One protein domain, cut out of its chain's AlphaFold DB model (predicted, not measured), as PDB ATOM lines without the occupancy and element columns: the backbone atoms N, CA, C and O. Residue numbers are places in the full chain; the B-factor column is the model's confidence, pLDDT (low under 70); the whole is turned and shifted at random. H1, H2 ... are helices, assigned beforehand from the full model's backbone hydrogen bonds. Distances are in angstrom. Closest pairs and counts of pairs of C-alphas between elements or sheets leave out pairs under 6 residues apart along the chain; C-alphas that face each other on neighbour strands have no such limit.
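What this domain is: This is residues 372 to 467 of the 896 residues of an uncharacterized protein of Lamprigera yunnana (UniProt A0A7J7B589). What is the main picture? One long helix, H5, runs through the middle, with H2 crossing its first part on one side and H4 folded back against it on another, steeply tilted. H3 packs on H4, making a helical hairpin with it, and the small H1 sits near H5 and the first part of H2 without clearly touching either. What is it made of, and how large is it? The printed part has 96 residues with five named helices, H1 to H5 in order, and no named strand; its class is all helix. It is compact, with a radius of gyration of the C-alphas of 12.8 A, and rounded, spanning 33 by 27 by 21 A.

Where its parts are: Where do the first helices lie? H1 covers residues 377 to 383 and begins at C-alpha 377, (20.892, 12.664, -9.792). H2 follows at residues 389 to 402, 20.3 A from first to last C-alpha. Where are the others? H3 is residues 413 to 418, 8.6 A long, and H4 is residues 426 to 436, 15.3 A long. H5, residues 444 to 465, is 31.1 A long and ends at C-alpha 465, (29.598, 7.849, -27.287).

How they stand to each other: How does H1 stand? It is close to H2 but not clearly touching, with the closest C-alphas, Ala 383 and Ile 391, 7.1 A apart. It is likewise close to H5, where the closest C-alphas, Ile 381 and Phe 456, are 7.0 A apart. What touches H5? H2 touches residues 444 to 452 of H5 alone, about perpendicular at 75 degrees, with the C-alphas of Gln 392 and Tyr 449 closest at 4.9 A. H4 and H5 touch as a helical hairpin, at a steep tilt of 40 degrees, opposite ways, with the closest C-alphas, Cys 436 and Phe 451, 5.4 A apart. And H3? It forms a hairpin with H4, a shallow tilt of 16 degrees, opposite ways, with the closest C-alphas, Lys 417 and His 430, 5.8 A apart; H3 is apart from H1, H2 and H5. Do the backbones fit helices? In H1, H2, H3, H4 and H5 every O i to N i+4 pair is within hydrogen-bond range.

The domain as a whole: How far does it reach? The two C-alphas farthest apart, Asn 408 and Lys 467, are 38.1 A apart. Is the run broken? The printed part has no cut; the link H1 to H2 is tight, and the other three are short. Where is confidence low? Residues 420 to 424 and 463 to 467 have pLDDT under 70, while the mean of the printed part is 86.4.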
ATOM      1  N   SER A 372      10.069   9.268  -1.650       88.69
ATOM      2  CA  SER A 372      11.071   8.418  -2.302       88.69
ATOM      3  C   SER A 372      12.419   8.530  -1.590       88.69
ATOM      4  O   SER A 372      12.630   9.411  -0.759       88.69
ATOM      5  N   ARG A 373      13.364   7.643  -1.915       87.31
ATOM      6  CA  ARG A 373      14.701   7.608  -1.290       87.31
ATOM      7  C   ARG A 373      15.824   8.164  -2.176       87.31
ATOM      8  O   ARG A 373      16.985   7.909  -1.878       87.31
ATOM      9  N   PHE A 374      15.505   8.892  -3.248       87.25
ATOM     10  CA  PHE A 374      16.497   9.384  -4.208       87.25
ATOM     11  C   PHE A 374      17.209  10.634  -3.673       87.25
ATOM     12  O   PHE A 374      16.637  11.718  -3.588       87.25
ATOM     13  N   ARG A 375      18.486  10.495  -3.317       79.31
ATOM     14  CA  ARG A 375      19.288  11.561  -2.689       79.31
ATOM     15  C   ARG A 375      19.975  12.476  -3.698       79.31
ATOM     16  O   ARG A 375      20.396  13.581  -3.352       79.31
ATOM     17  N   ASN A 376      20.162  12.004  -4.928       84.00
ATOM     18  CA  ASN A 376      20.927  12.693  -5.964       84.00
ATOM     19  C   ASN A 376      20.530  12.238  -7.380       84.00
ATOM     20  O   ASN A 376      19.749  11.308  -7.571       84.00
ATOM     21  N   TYR A 377      21.106  12.920  -8.370       78.06
ATOM     22  CA  TYR A 377      20.892  12.664  -9.792       78.06
ATOM     23  C   TYR A 377      21.239  11.231 -10.218       78.06
ATOM     24  O   TYR A 377      20.461  10.617 -10.940       78.06
ATOM     25  N   ASP A 378      22.345  10.659  -9.742       75.62
ATOM     26  CA  ASP A 378      22.768   9.315 -10.160       75.62
ATOM     27  C   ASP A 378      21.804   8.224  -9.668       75.62
ATOM     28  O   ASP A 378      21.532   7.262 -10.388       75.62
ATOM     29  N   GLU A 379      21.264   8.372  -8.456       84.19
ATOM     30  CA  GLU A 379      20.236   7.476  -7.916       84.19
ATOM     31  C   GLU A 379      18.933   7.560  -8.711       84.19
ATOM     32  O   GLU A 379      18.361   6.522  -9.043       84.19
ATOM     33  N   TYR A 380      18.506   8.771  -9.083       88.06
ATOM     34  CA  TYR A 380      17.330   8.967  -9.932       88.06
ATOM     35  C   TYR A 380      17.505   8.316 -11.313       88.06
ATOM     36  O   TYR A 380      16.642   7.561 -11.755       88.06
ATOM     37  N   ILE A 381      18.654   8.515 -11.967       82.69
ATOM     38  CA  ILE A 381      18.941   7.918 -13.283       82.69
ATOM     39  C   ILE A 381      18.934   6.388 -13.221       82.69
ATOM     40  O   ILE A 381      18.424   5.737 -14.131       82.69
ATOM     41  N   LYS A 382      19.468   5.797 -12.147       82.31
ATOM     42  CA  LYS A 382      19.393   4.344 -11.929       82.31
ATOM     43  C   LYS A 382      17.955   3.878 -11.710       82.31
ATOM     44  O   LYS A 382      17.583   2.823 -12.214       82.31
ATOM     45  N   ALA A 383      17.154   4.658 -10.990       85.50
ATOM     46  CA  ALA A 383      15.761   4.332 -10.718       85.50
ATOM     47  C   ALA A 383      14.876   4.379 -11.970       85.50
ATOM     48  O   ALA A 383      13.953   3.581 -12.072       85.50
ATOM     49  N   LEU A 384      15.196   5.226 -12.958       86.69
ATOM     50  CA  LEU A 384      14.496   5.249 -14.253       86.69
ATOM     51  C   LEU A 384      14.581   3.917 -15.018       86.69
ATOM     52  O   LEU A 384      13.762   3.672 -15.901       86.69
ATOM     53  N   ALA A 385      15.533   3.036 -14.690       83.31
ATOM     54  CA  ALA A 385      15.610   1.697 -15.275       83.31
ATOM     55  C   ALA A 385      14.545   0.730 -14.725       83.31
ATOM     56  O   ALA A 385      14.268  -0.285 -15.363       83.31
ATOM     57  N   VAL A 386      13.953   1.033 -13.567       82.62
ATOM     58  CA  VAL A 386      12.926   0.213 -12.917       82.62
ATOM     59  C   VAL A 386      11.560   0.829 -13.210       82.62
ATOM     60  O   VAL A 386      11.365   2.025 -13.011       82.62
ATOM     61  N   ASP A 387      10.619   0.030 -13.709       84.25
ATOM     62  CA  ASP A 387       9.234   0.469 -13.887       84.25
ATOM     63  C   ASP A 387       8.507   0.440 -12.534       84.25
ATOM     64  O   ASP A 387       8.601  -0.531 -11.783       84.25
ATOM     65  N   GLY A 388       7.790   1.514 -12.201       89.00
ATOM     66  CA  GLY A 388       7.010   1.591 -10.968       89.00
ATOM     67  C   GLY A 388       6.205   2.882 -10.863       89.00
ATOM     68  O   GLY A 388       6.601   3.920 -11.381       89.00
ATOM     69  N   GLU A 389       5.071   2.837 -10.173       91.44
ATOM     70  CA  GLU A 389       4.193   4.004 -10.018       91.44
ATOM     71  C   GLU A 389       4.887   5.145  -9.254       91.44
ATOM     72  O   GLU A 389       4.828   6.305  -9.654       91.44
ATOM     73  N   GLN A 390       5.672   4.813  -8.222       90.88
ATOM     74  CA  GLN A 390       6.402   5.809  -7.434       90.88
ATOM     75  C   GLN A 390       7.433   6.592  -8.266       90.88
ATOM     76  O   GLN A 390       7.569   7.803  -8.087       90.88
ATOM     77  N   ILE A 391       8.147   5.938  -9.194       92.75
ATOM     78  CA  ILE A 391       9.104   6.636 -10.066       92.75
ATOM     79  C   ILE A 391       8.382   7.486 -11.118       92.75
ATOM     80  O   ILE A 391       8.932   8.501 -11.547       92.75
ATOM     81  N   GLN A 392       7.143   7.138 -11.487       95.00
ATOM     82  CA  GLN A 392       6.334   7.958 -12.387       95.00
ATOM     83  C   GLN A 392       5.951   9.289 -11.747       95.00
ATOM     84  O   GLN A 392       6.240  10.347 -12.310       95.00
ATOM     85  N   VAL A 393       5.402   9.234 -10.534       94.50
ATOM     86  CA  VAL A 393       5.052  10.430  -9.750       94.50
ATOM     87  C   VAL A 393       6.300  11.259  -9.430       94.50
ATOM     88  O   VAL A 393       6.281  12.486  -9.533       94.50
ATOM     89  N   PHE A 394       7.420  10.605  -9.108       94.62
ATOM     90  CA  PHE A 394       8.689  11.293  -8.868       94.62
ATOM     91  C   PHE A 394       9.214  12.017 -10.117       94.62
ATOM     92  O   PHE A 394       9.639  13.167 -10.024       94.62
ATOM     93  N   SER A 395       9.164  11.374 -11.289       94.62
ATOM     94  CA  SER A 395       9.632  11.967 -12.553       94.62
ATOM     95  C   SER A 395       8.798  13.187 -12.946       94.62
ATOM     96  O   SER A 395       9.352  14.197 -13.380       94.62
ATOM     97  N   GLU A 396       7.479  13.113 -12.751       95.94
ATOM     98  CA  GLU A 396       6.572  14.248 -12.946       95.94
ATOM     99  C   GLU A 396       6.929  15.415 -12.025       95.94
ATOM    100  O   GLU A 396       7.131  16.529 -12.508       95.94
ATOM    101  N   CYS A 397       7.108  15.148 -10.726       96.06
ATOM    102  CA  CYS A 397       7.528  16.167  -9.768       96.06
ATOM    103  C   CYS A 397       8.847  16.832 -10.190       96.06
ATOM    104  O   CYS A 397       8.949  18.056 -10.177       96.06
ATOM    105  N   VAL A 398       9.856  16.052 -10.602       93.75
ATOM    106  CA  VAL A 398      11.164  16.606 -10.985       93.75
ATOM    107  C   VAL A 398      11.043  17.534 -12.194       93.75
ATOM    108  O   VAL A 398      11.627  18.616 -12.174       93.75
ATOM    109  N   LEU A 399      10.285  17.162 -13.233       94.50
ATOM    110  CA  LEU A 399      10.087  18.058 -14.379       94.50
ATOM    111  C   LEU A 399       9.258  19.293 -14.014       94.50
ATOM    112  O   LEU A 399       9.542  20.372 -14.537       94.50
ATOM    113  N   GLN A 400       8.301  19.171 -13.094       95.19
ATOM    114  CA  GLN A 400       7.537  20.308 -12.585       95.19
ATOM    115  C   GLN A 400       8.431  21.311 -11.843       95.19
ATOM    116  O   GLN A 400       8.423  22.494 -12.170       95.19
ATOM    117  N   GLU A 401       9.255  20.849 -10.898       93.88
ATOM    118  CA  GLU A 401      10.188  21.698 -10.132       93.88
ATOM    119  C   GLU A 401      11.263  22.347 -11.018       93.88
ATOM    120  O   GLU A 401      11.795  23.415 -10.711       93.88
ATOM    121  N   LEU A 402      11.588  21.718 -12.148       91.00
ATOM    122  CA  LEU A 402      12.502  22.289 -13.135       91.00
ATOM    123  C   LEU A 402      11.835  23.317 -14.064       91.00
ATOM    124  O   LEU A 402      12.559  24.062 -14.731       91.00
ATOM    125  N   GLY A 403      10.502  23.402 -14.066       93.12
ATOM    126  CA  GLY A 403       9.725  24.272 -14.952       93.12
ATOM    127  C   GLY A 403       9.567  23.717 -16.369       93.12
ATOM    128  O   GLY A 403       9.393  24.483 -17.308       93.12
ATOM    129  N   TYR A 404       9.665  22.396 -16.541       94.88
ATOM    130  CA  TYR A 404       9.490  21.714 -17.831       94.88
ATOM    131  C   TYR A 404       8.094  21.115 -18.018       94.88
ATOM    132  O   TYR A 404       7.852  20.463 -19.033       94.88
ATOM    133  N   LEU A 405       7.187  21.332 -17.064       95.31
ATOM    134  CA  LEU A 405       5.761  21.053 -17.198       95.31
ATOM    135  C   LEU A 405       4.980  22.366 -17.115       95.31
ATOM    136  O   LEU A 405       5.277  23.202 -16.260       95.31
ATOM    137  N   ASP A 406       3.986  22.538 -17.983       94.44
ATOM    138  CA  ASP A 406       3.035  23.647 -17.885       94.44
ATOM    139  C   ASP A 406       1.984  23.417 -16.777       94.44
ATOM    140  O   ASP A 406       1.986  22.400 -16.075       94.44
ATOM    141  N   SER A 407       1.052  24.361 -16.613       92.88
ATOM    142  CA  SER A 407      -0.053  24.249 -15.645       92.88
ATOM    143  C   SER A 407      -0.980  23.056 -15.907       92.88
ATOM    144  O   SER A 407      -1.620  22.566 -14.980       92.88
ATOM    145  N   ASN A 408      -1.026  22.568 -17.149       94.25
ATOM    146  CA  ASN A 408      -1.792  21.396 -17.572       94.25
ATOM    147  C   ASN A 408      -0.968  20.101 -17.478       94.25
ATOM    148  O   ASN A 408      -1.428  19.047 -17.915       94.25
ATOM    149  N   ARG A 409       0.239  20.169 -16.895       93.19
ATOM    150  CA  ARG A 409       1.200  19.066 -16.758       93.19
ATOM    151  C   ARG A 409       1.698  18.518 -18.106       93.19
ATOM    152  O   ARG A 409       2.132  17.372 -18.193       93.19
ATOM    153  N   THR A 410       1.683  19.332 -19.157       94.38
ATOM    154  CA  THR A 410       2.241  19.004 -20.476       94.38
ATOM    155  C   THR A 410       3.726  19.349 -20.525       94.38
ATOM    156  O   THR A 410       4.143  20.393 -20.028       94.38
ATOM    157  N   ILE A 411       4.535  18.486 -21.144       94.38
ATOM    158  CA  ILE A 411       5.981  18.697 -21.278       94.38
ATOM    159  C   ILE A 411       6.273  19.856 -22.242       94.38
ATOM    160  O   ILE A 411       5.896  19.817 -23.415       94.38
ATOM    161  N   LEU A 412       7.017  20.853 -21.765       95.25
ATOM    162  CA  LEU A 412       7.481  22.006 -22.536       95.25
ATOM    163  C   LEU A 412       8.753  21.650 -23.326       95.25
ATOM    164  O   LEU A 412       9.878  21.941 -22.912       95.25
ATOM    165  N   TYR A 413       8.590  20.987 -24.474       93.19
ATOM    166  CA  TYR A 413       9.719  20.506 -25.287       93.19
ATOM    167  C   TYR A 413      10.650  21.619 -25.782       93.19
ATOM    168  O   TYR A 413      11.855  21.390 -25.886       93.19
ATOM    169  N   ASP A 414      10.128  22.814 -26.060       89.31
ATOM    170  CA  ASP A 414      10.943  23.943 -26.519       89.31
ATOM    171  C   ASP A 414      11.860  24.475 -25.410       89.31
ATOM    172  O   ASP A 414      13.040  24.739 -25.654       89.31
ATOM    173  N   GLU A 415      11.378  24.512 -24.164       89.88
ATOM    174  CA  GLU A 415      12.200  24.847 -22.995       89.88
ATOM    175  C   GLU A 415      13.306  23.805 -22.767       89.88
ATOM    176  O   GLU A 415      14.465  24.153 -22.519       89.88
ATOM    177  N   LEU A 416      12.997  22.516 -22.952       85.00
ATOM    178  CA  LEU A 416      13.995  21.439 -22.913       85.00
ATOM    179  C   LEU A 416      15.027  21.552 -24.048       85.00
ATOM    180  O   LEU A 416      16.213  21.320 -23.824       85.00
ATOM    181  N   LYS A 417      14.609  21.944 -25.258       85.56
ATOM    182  CA  LYS A 417      15.504  22.183 -26.410       85.56
ATOM    183  C   LYS A 417      16.396  23.411 -26.220       85.56
ATOM    184  O   LYS A 417      17.476  23.481 -26.825       85.56
ATOM    185  N   ASN A 418      15.959  24.369 -25.409       80.44
ATOM    186  CA  ASN A 418      16.727  25.552 -25.036       80.44
ATOM    187  C   ASN A 418      17.672  25.291 -23.854       80.44
ATOM    188  O   ASN A 418      18.711  25.947 -23.744       80.44
ATOM    189  N   ALA A 419      17.384  24.287 -23.022       76.81
ATOM    190  CA  ALA A 419      18.281  23.835 -21.970       76.81
ATOM    191  C   ALA A 419      19.533  23.151 -22.561       76.81
ATOM    192  O   ALA A 419      19.497  22.045 -23.098       76.81
ATOM    193  N   THR A 420      20.690  23.808 -22.467       60.09
ATOM    194  CA  THR A 420      21.961  23.245 -22.952       60.09
ATOM    195  C   THR A 420      22.471  22.140 -22.027       60.09
ATOM    196  O   THR A 420      22.756  22.404 -20.856       60.09
ATOM    197  N   VAL A 421      22.683  20.927 -22.551       64.62
ATOM    198  CA  VAL A 421      23.224  19.791 -21.782       64.62
ATOM    199  C   VAL A 421      24.712  19.564 -22.085       64.62
ATOM    200  O   VAL A 421      25.147  19.611 -23.233       64.62
ATOM    201  N   TYR A 422      25.524  19.350 -21.042       58.81
ATOM    202  CA  TYR A 422      26.981  19.214 -21.165       58.81
ATOM    203  C   TYR A 422      27.394  17.986 -21.984       58.81
ATOM    204  O   TYR A 422      26.989  16.864 -21.692       58.81
ATOM    205  N   GLY A 423      28.295  18.196 -22.949       61.84
ATOM    206  CA  GLY A 423      28.945  17.112 -23.686       61.84
ATOM    207  C   GLY A 423      28.046  16.406 -24.696       61.84
ATOM    208  O   GLY A 423      28.317  15.257 -25.020       61.84
ATOM    209  N   ILE A 424      26.985  17.067 -25.164       66.62
ATOM    210  CA  ILE A 424      26.155  16.643 -26.295       66.62
ATOM    211  C   ILE A 424      25.916  17.886 -27.157       66.62
ATOM    212  O   ILE A 424      25.732  18.979 -26.623       66.62
ATOM    213  N   THR A 425      25.998  17.757 -28.485       72.50
ATOM    214  CA  THR A 425      25.744  18.896 -29.383       72.50
ATOM    215  C   THR A 425      24.271  19.294 -29.327       72.50
ATOM    216  O   THR A 425      23.411  18.470 -29.005       72.50
ATOM    217  N   ARG A 426      23.958  20.555 -29.645       76.31
ATOM    218  CA  ARG A 426      22.571  21.034 -29.631       76.31
ATOM    219  C   ARG A 426      21.700  20.229 -30.594       76.31
ATOM    220  O   ARG A 426      20.632  19.789 -30.178       76.31
ATOM    221  N   GLU A 427      22.185  19.938 -31.809       78.75
ATOM    222  CA  GLU A 427      21.429  19.112 -32.760       78.75
ATOM    223  C   GLU A 427      21.163  17.713 -32.203       78.75
ATOM    224  O   GLU A 427      20.053  17.202 -32.320       78.75
ATOM    225  N   ARG A 428      22.152  17.092 -31.545       82.69
ATOM    226  CA  ARG A 428      21.974  15.751 -30.982       82.69
ATOM    227  C   ARG A 428      20.996  15.748 -29.807       82.69
ATOM    228  O   ARG A 428      20.210  14.816 -29.689       82.69
ATOM    229  N   CYS A 429      21.012  16.783 -28.967       82.12
ATOM    230  CA  CYS A 429      20.023  16.953 -27.901       82.12
ATOM    231  C   CYS A 429      18.608  17.104 -28.483       82.12
ATOM    232  O   CYS A 429      17.682  16.432 -28.035       82.12
ATOM    233  N   HIS A 430      18.449  17.919 -29.534       88.88
ATOM    234  CA  HIS A 430      17.168  18.104 -30.226       88.88
ATOM    235  C   HIS A 430      16.655  16.799 -30.827       88.88
ATOM    236  O   HIS A 430      15.502  16.454 -30.590       88.88
ATOM    237  N   GLN A 431      17.521  16.031 -31.494       89.31
ATOM    238  CA  GLN A 431      17.187  14.698 -32.007       89.31
ATOM    239  C   GLN A 431      16.699  13.756 -30.903       89.31
ATOM    240  O   GLN A 431      15.723  13.045 -31.103       89.31
ATOM    241  N   ILE A 432      17.352  13.754 -29.735       90.31
ATOM    242  CA  ILE A 432      16.949  12.905 -28.605       90.31
ATOM    243  C   ILE A 432      15.592  13.351 -28.047       90.31
ATOM    244  O   ILE A 432      14.748  12.506 -27.767       90.31
ATOM    245  N   ILE A 433      15.348  14.657 -27.919       92.69
ATOM    246  CA  ILE A 433      14.045  15.183 -27.481       92.69
ATOM    247  C   ILE A 433      12.953  14.814 -28.491       92.69
ATOM    248  O   ILE A 433      11.896  14.328 -28.096       92.69
ATOM    249  N   ASP A 434      13.214  14.992 -29.787       94.00
ATOM    250  CA  ASP A 434      12.271  14.655 -30.856       94.00
ATOM    251  C   ASP A 434      12.020  13.149 -30.979       94.00
ATOM    252  O   ASP A 434      10.920  12.751 -31.351       94.00
ATOM    253  N   GLN A 435      13.001  12.319 -30.626       94.06
ATOM    254  CA  GLN A 435      12.829  10.876 -30.503       94.06
ATOM    255  C   GLN A 435      11.994  10.517 -29.270       94.06
ATOM    256  O   GLN A 435      11.133   9.654 -29.348       94.06
ATOM    257  N   CYS A 436      12.228  11.159 -28.126       94.25
ATOM    258  CA  CYS A 436      11.576  10.783 -26.872       94.25
ATOM    259  C   CYS A 436      10.179  11.382 -26.692       94.25
ATOM    260  O   CYS A 436       9.389  10.832 -25.932       94.25
ATOM    261  N   LYS A 437       9.823  12.465 -27.398       95.88
ATOM    262  CA  LYS A 437       8.472  13.062 -27.335       95.88
ATOM    263  C   LYS A 437       7.362  12.131 -27.843       95.88
ATOM    264  O   LYS A 437       6.187  12.403 -27.613       95.88
ATOM    265  N   THR A 438       7.711  11.074 -28.580       95.19
ATOM    266  CA  THR A 438       6.744  10.083 -29.073       95.19
ATOM    267  C   THR A 438       6.321   9.093 -27.990       95.19
ATOM    268  O   THR A 438       5.340   8.376 -28.175       95.19
ATOM    269  N   GLU A 439       7.031   9.055 -26.860       95.25
ATOM    270  CA  GLU A 439       6.692   8.214 -25.719       95.25
ATOM    271  C   GLU A 439       5.413   8.713 -25.038       95.25
ATOM    272  O   GLU A 439       5.401   9.764 -24.397       95.25
ATOM    273  N   LYS A 440       4.323   7.946 -25.159       93.50
ATOM    274  CA  LYS A 440       3.030   8.255 -24.527       93.50
ATOM    275  C   LYS A 440       2.678   7.240 -23.439       93.50
ATOM    276  O   LYS A 440       2.819   6.022 -23.612       93.50
ATOM    277  N   GLY A 441       2.238   7.744 -22.290       92.31
ATOM    278  CA  GLY A 441       1.678   6.967 -21.186       92.31
ATOM    279  C   GLY A 441       0.150   7.038 -21.163       92.31
ATOM    280  O   GLY A 441      -0.454   7.848 -21.857       92.31
ATOM    281  N   ASN A 442      -0.477   6.188 -20.349       93.31
ATOM    282  CA  ASN A 442      -1.922   6.239 -20.086       93.31
ATOM    283  C   ASN A 442      -2.321   7.377 -19.125       93.31
ATOM    284  O   ASN A 442      -3.486   7.749 -19.062       93.31
ATOM    285  N   THR A 443      -1.357   7.929 -18.390       93.50
ATOM    286  CA  THR A 443      -1.514   9.086 -17.505       93.50
ATOM    287  C   THR A 443      -0.419  10.107 -17.786       93.50
ATOM    288  O   THR A 443       0.586   9.806 -18.448       93.50
ATOM    289  N   THR A 444      -0.579  11.319 -17.258       91.38
ATOM    290  CA  THR A 444       0.446  12.358 -17.362       91.38
ATOM    291  C   THR A 444       1.739  11.946 -16.660       91.38
ATOM    292  O   THR A 444       2.801  12.010 -17.272       91.38
ATOM    293  N   SER A 445       1.660  11.390 -15.444       92.81
ATOM    294  CA  SER A 445       2.824  10.866 -14.711       92.81
ATOM    295  C   SER A 445       3.558   9.773 -15.494       92.81
ATOM    296  O   SER A 445       4.788   9.777 -15.577       92.81
ATOM    297  N   ASN A 446       2.812   8.863 -16.132       95.19
ATOM    298  CA  ASN A 446       3.384   7.802 -16.961       95.19
ATOM    299  C   ASN A 446       4.041   8.369 -18.233       95.19
ATOM    300  O   ASN A 446       5.149   7.974 -18.588       95.19
ATOM    301  N   THR A 447       3.412   9.347 -18.891       95.88
ATOM    302  CA  THR A 447       3.998  10.035 -20.057       95.88
ATOM    303  C   THR A 447       5.312  10.720 -19.684       95.88
ATOM    304  O   THR A 447       6.332  10.511 -20.342       95.88
ATOM    305  N   THR A 448       5.329  11.452 -18.571       95.00
ATOM    306  CA  THR A 448       6.521  12.148 -18.075       95.00
ATOM    307  C   THR A 448       7.649  11.192 -17.697       95.00
ATOM    308  O   THR A 448       8.820  11.453 -17.985       95.00
ATOM    309  N   TYR A 449       7.307  10.048 -17.105       95.94
ATOM    310  CA  TYR A 449       8.248   8.971 -16.819       95.94
ATOM    311  C   TYR A 449       8.859   8.369 -18.076       95.94
ATOM    312  O   TYR A 449      10.084   8.295 -18.171       95.94
ATOM    313  N   LYS A 450       8.036   7.956 -19.047       95.50
ATOM    314  CA  LYS A 450       8.539   7.339 -20.280       95.50
ATOM    315  C   LYS A 450       9.416   8.309 -21.063       95.50
ATOM    316  O   LYS A 450      10.504   7.921 -21.494       95.50
ATOM    317  N   PHE A 451       9.009   9.579 -21.149       96.19
ATOM    318  CA  PHE A 451       9.845  10.635 -21.710       96.19
ATOM    319  C   PHE A 451      11.182  10.747 -20.966       96.19
ATOM    320  O   PHE A 451      12.234  10.670 -21.596       96.19
ATOM    321  N   SER A 452      11.167  10.866 -19.632       93.25
ATOM    322  CA  SER A 452      12.383  10.991 -18.812       93.25
ATOM    323  C   SER A 452      13.307   9.782 -18.973       93.25
ATOM    324  O   SER A 452      14.505   9.944 -19.207       93.25
ATOM    325  N   LYS A 453      12.758   8.565 -18.921       93.81
ATOM    326  CA  LYS A 453      13.482   7.305 -19.134       93.81
ATOM    327  C   LYS A 453      14.156   7.291 -20.503       93.81
ATOM    328  O   LYS A 453      15.361   7.040 -20.576       93.81
ATOM    329  N   CYS A 454      13.421   7.613 -21.569       94.38
ATOM    330  CA  CYS A 454      13.973   7.704 -22.920       94.38
ATOM    331  C   CYS A 454      15.064   8.779 -23.014       94.38
ATOM    332  O   CYS A 454      16.175   8.496 -23.474       94.38
ATOM    333  N   PHE A 455      14.776   9.994 -22.541       91.94
ATOM    334  CA  PHE A 455      15.663  11.147 -22.646       91.94
ATOM    335  C   PHE A 455      16.979  10.887 -21.919       91.94
ATOM    336  O   PHE A 455      18.042  10.922 -22.534       91.94
ATOM    337  N   PHE A 456      16.937  10.534 -20.635       86.38
ATOM    338  CA  PHE A 456      18.145  10.312 -19.845       86.38
ATOM    339  C   PHE A 456      18.950   9.093 -20.304       86.38
ATOM    340  O   PHE A 456      20.181   9.140 -20.265       86.38
ATOM    341  N   THR A 457      18.300   8.039 -20.805       85.12
ATOM    342  CA  THR A 457      19.000   6.879 -21.383       85.12
ATOM    343  C   THR A 457      19.756   7.268 -22.650       85.12
ATOM    344  O   THR A 457      20.958   7.015 -22.756       85.12
ATOM    345  N   ASN A 458      19.086   7.935 -23.594       85.75
ATOM    346  CA  ASN A 458      19.701   8.360 -24.850       85.75
ATOM    347  C   ASN A 458      20.755   9.452 -24.640       85.75
ATOM    348  O   ASN A 458      21.794   9.428 -25.296       85.75
ATOM    349  N   MET A 459      20.554  10.355 -23.678       81.38
ATOM    350  CA  MET A 459      21.565  11.333 -23.275       81.38
ATOM    351  C   MET A 459      22.768  10.650 -22.621       81.38
ATOM    352  O   MET A 459      23.904  10.969 -22.952       81.38
ATOM    353  N   SER A 460      22.565   9.657 -21.748       77.88
ATOM    354  CA  SER A 460      23.679   8.887 -21.175       77.88
ATOM    355  C   SER A 460      24.479   8.176 -22.268       77.88
ATOM    356  O   SER A 460      25.707   8.260 -22.266       77.88
ATOM    357  N   ARG A 461      23.796   7.562 -23.247       79.12
ATOM    358  CA  ARG A 461      24.425   6.922 -24.415       79.12
ATOM    359  C   ARG A 461      25.171   7.917 -25.294       79.12
ATOM    360  O   ARG A 461      26.325   7.673 -25.613       79.12
ATOM    361  N   ALA A 462      24.564   9.046 -25.654       72.56
ATOM    362  CA  ALA A 462      25.208  10.062 -26.484       72.56
ATOM    363  C   ALA A 462      26.429  10.678 -25.782       72.56
ATOM    364  O   ALA A 462      27.479  10.849 -26.402       72.56
ATOM    365  N   TYR A 463      26.328  10.944 -24.478       67.31
ATOM    366  CA  TYR A 463      27.453  11.411 -23.672       67.31
ATOM    367  C   TYR A 463      28.563  10.357 -23.604       67.31
ATOM    368  O   TYR A 463      29.741  10.685 -23.741       67.31
ATOM    369  N   ASP A 464      28.204   9.084 -23.442       63.31
ATOM    370  CA  ASP A 464      29.157   7.977 -23.451       63.31
ATOM    371  C   ASP A 464      29.798   7.775 -24.823       63.31
ATOM    372  O   ASP A 464      31.004   7.573 -24.883       63.31
ATOM    373  N   GLN A 465      29.060   7.908 -25.924       66.81
ATOM    374  CA  GLN A 465      29.598   7.849 -27.287       66.81
ATOM    375  C   GLN A 465      30.627   8.962 -27.547       66.81
ATOM    376  O   GLN A 465      31.576   8.742 -28.298       66.81
ATOM    377  N   GLN A 466      30.502  10.116 -26.876       57.06
ATOM    378  CA  GLN A 466      31.510  11.183 -26.900       57.06
ATOM    379  C   GLN A 466      32.705  10.943 -25.964       57.06
ATOM    380  O   GLN A 466      33.712  11.655 -26.058       57.06
ATOM    381  N   LYS A 467      32.631   9.970 -25.047       50.84
ATOM    382  CA  LYS A 467      33.775   9.614 -24.207       50.84
ATOM    383  C   LYS A 467      34.803   8.820 -25.014       50.84
ATOM    384  O   LYS A 467      34.443   8.011 -25.871       50.84
TER     385      LYS A 467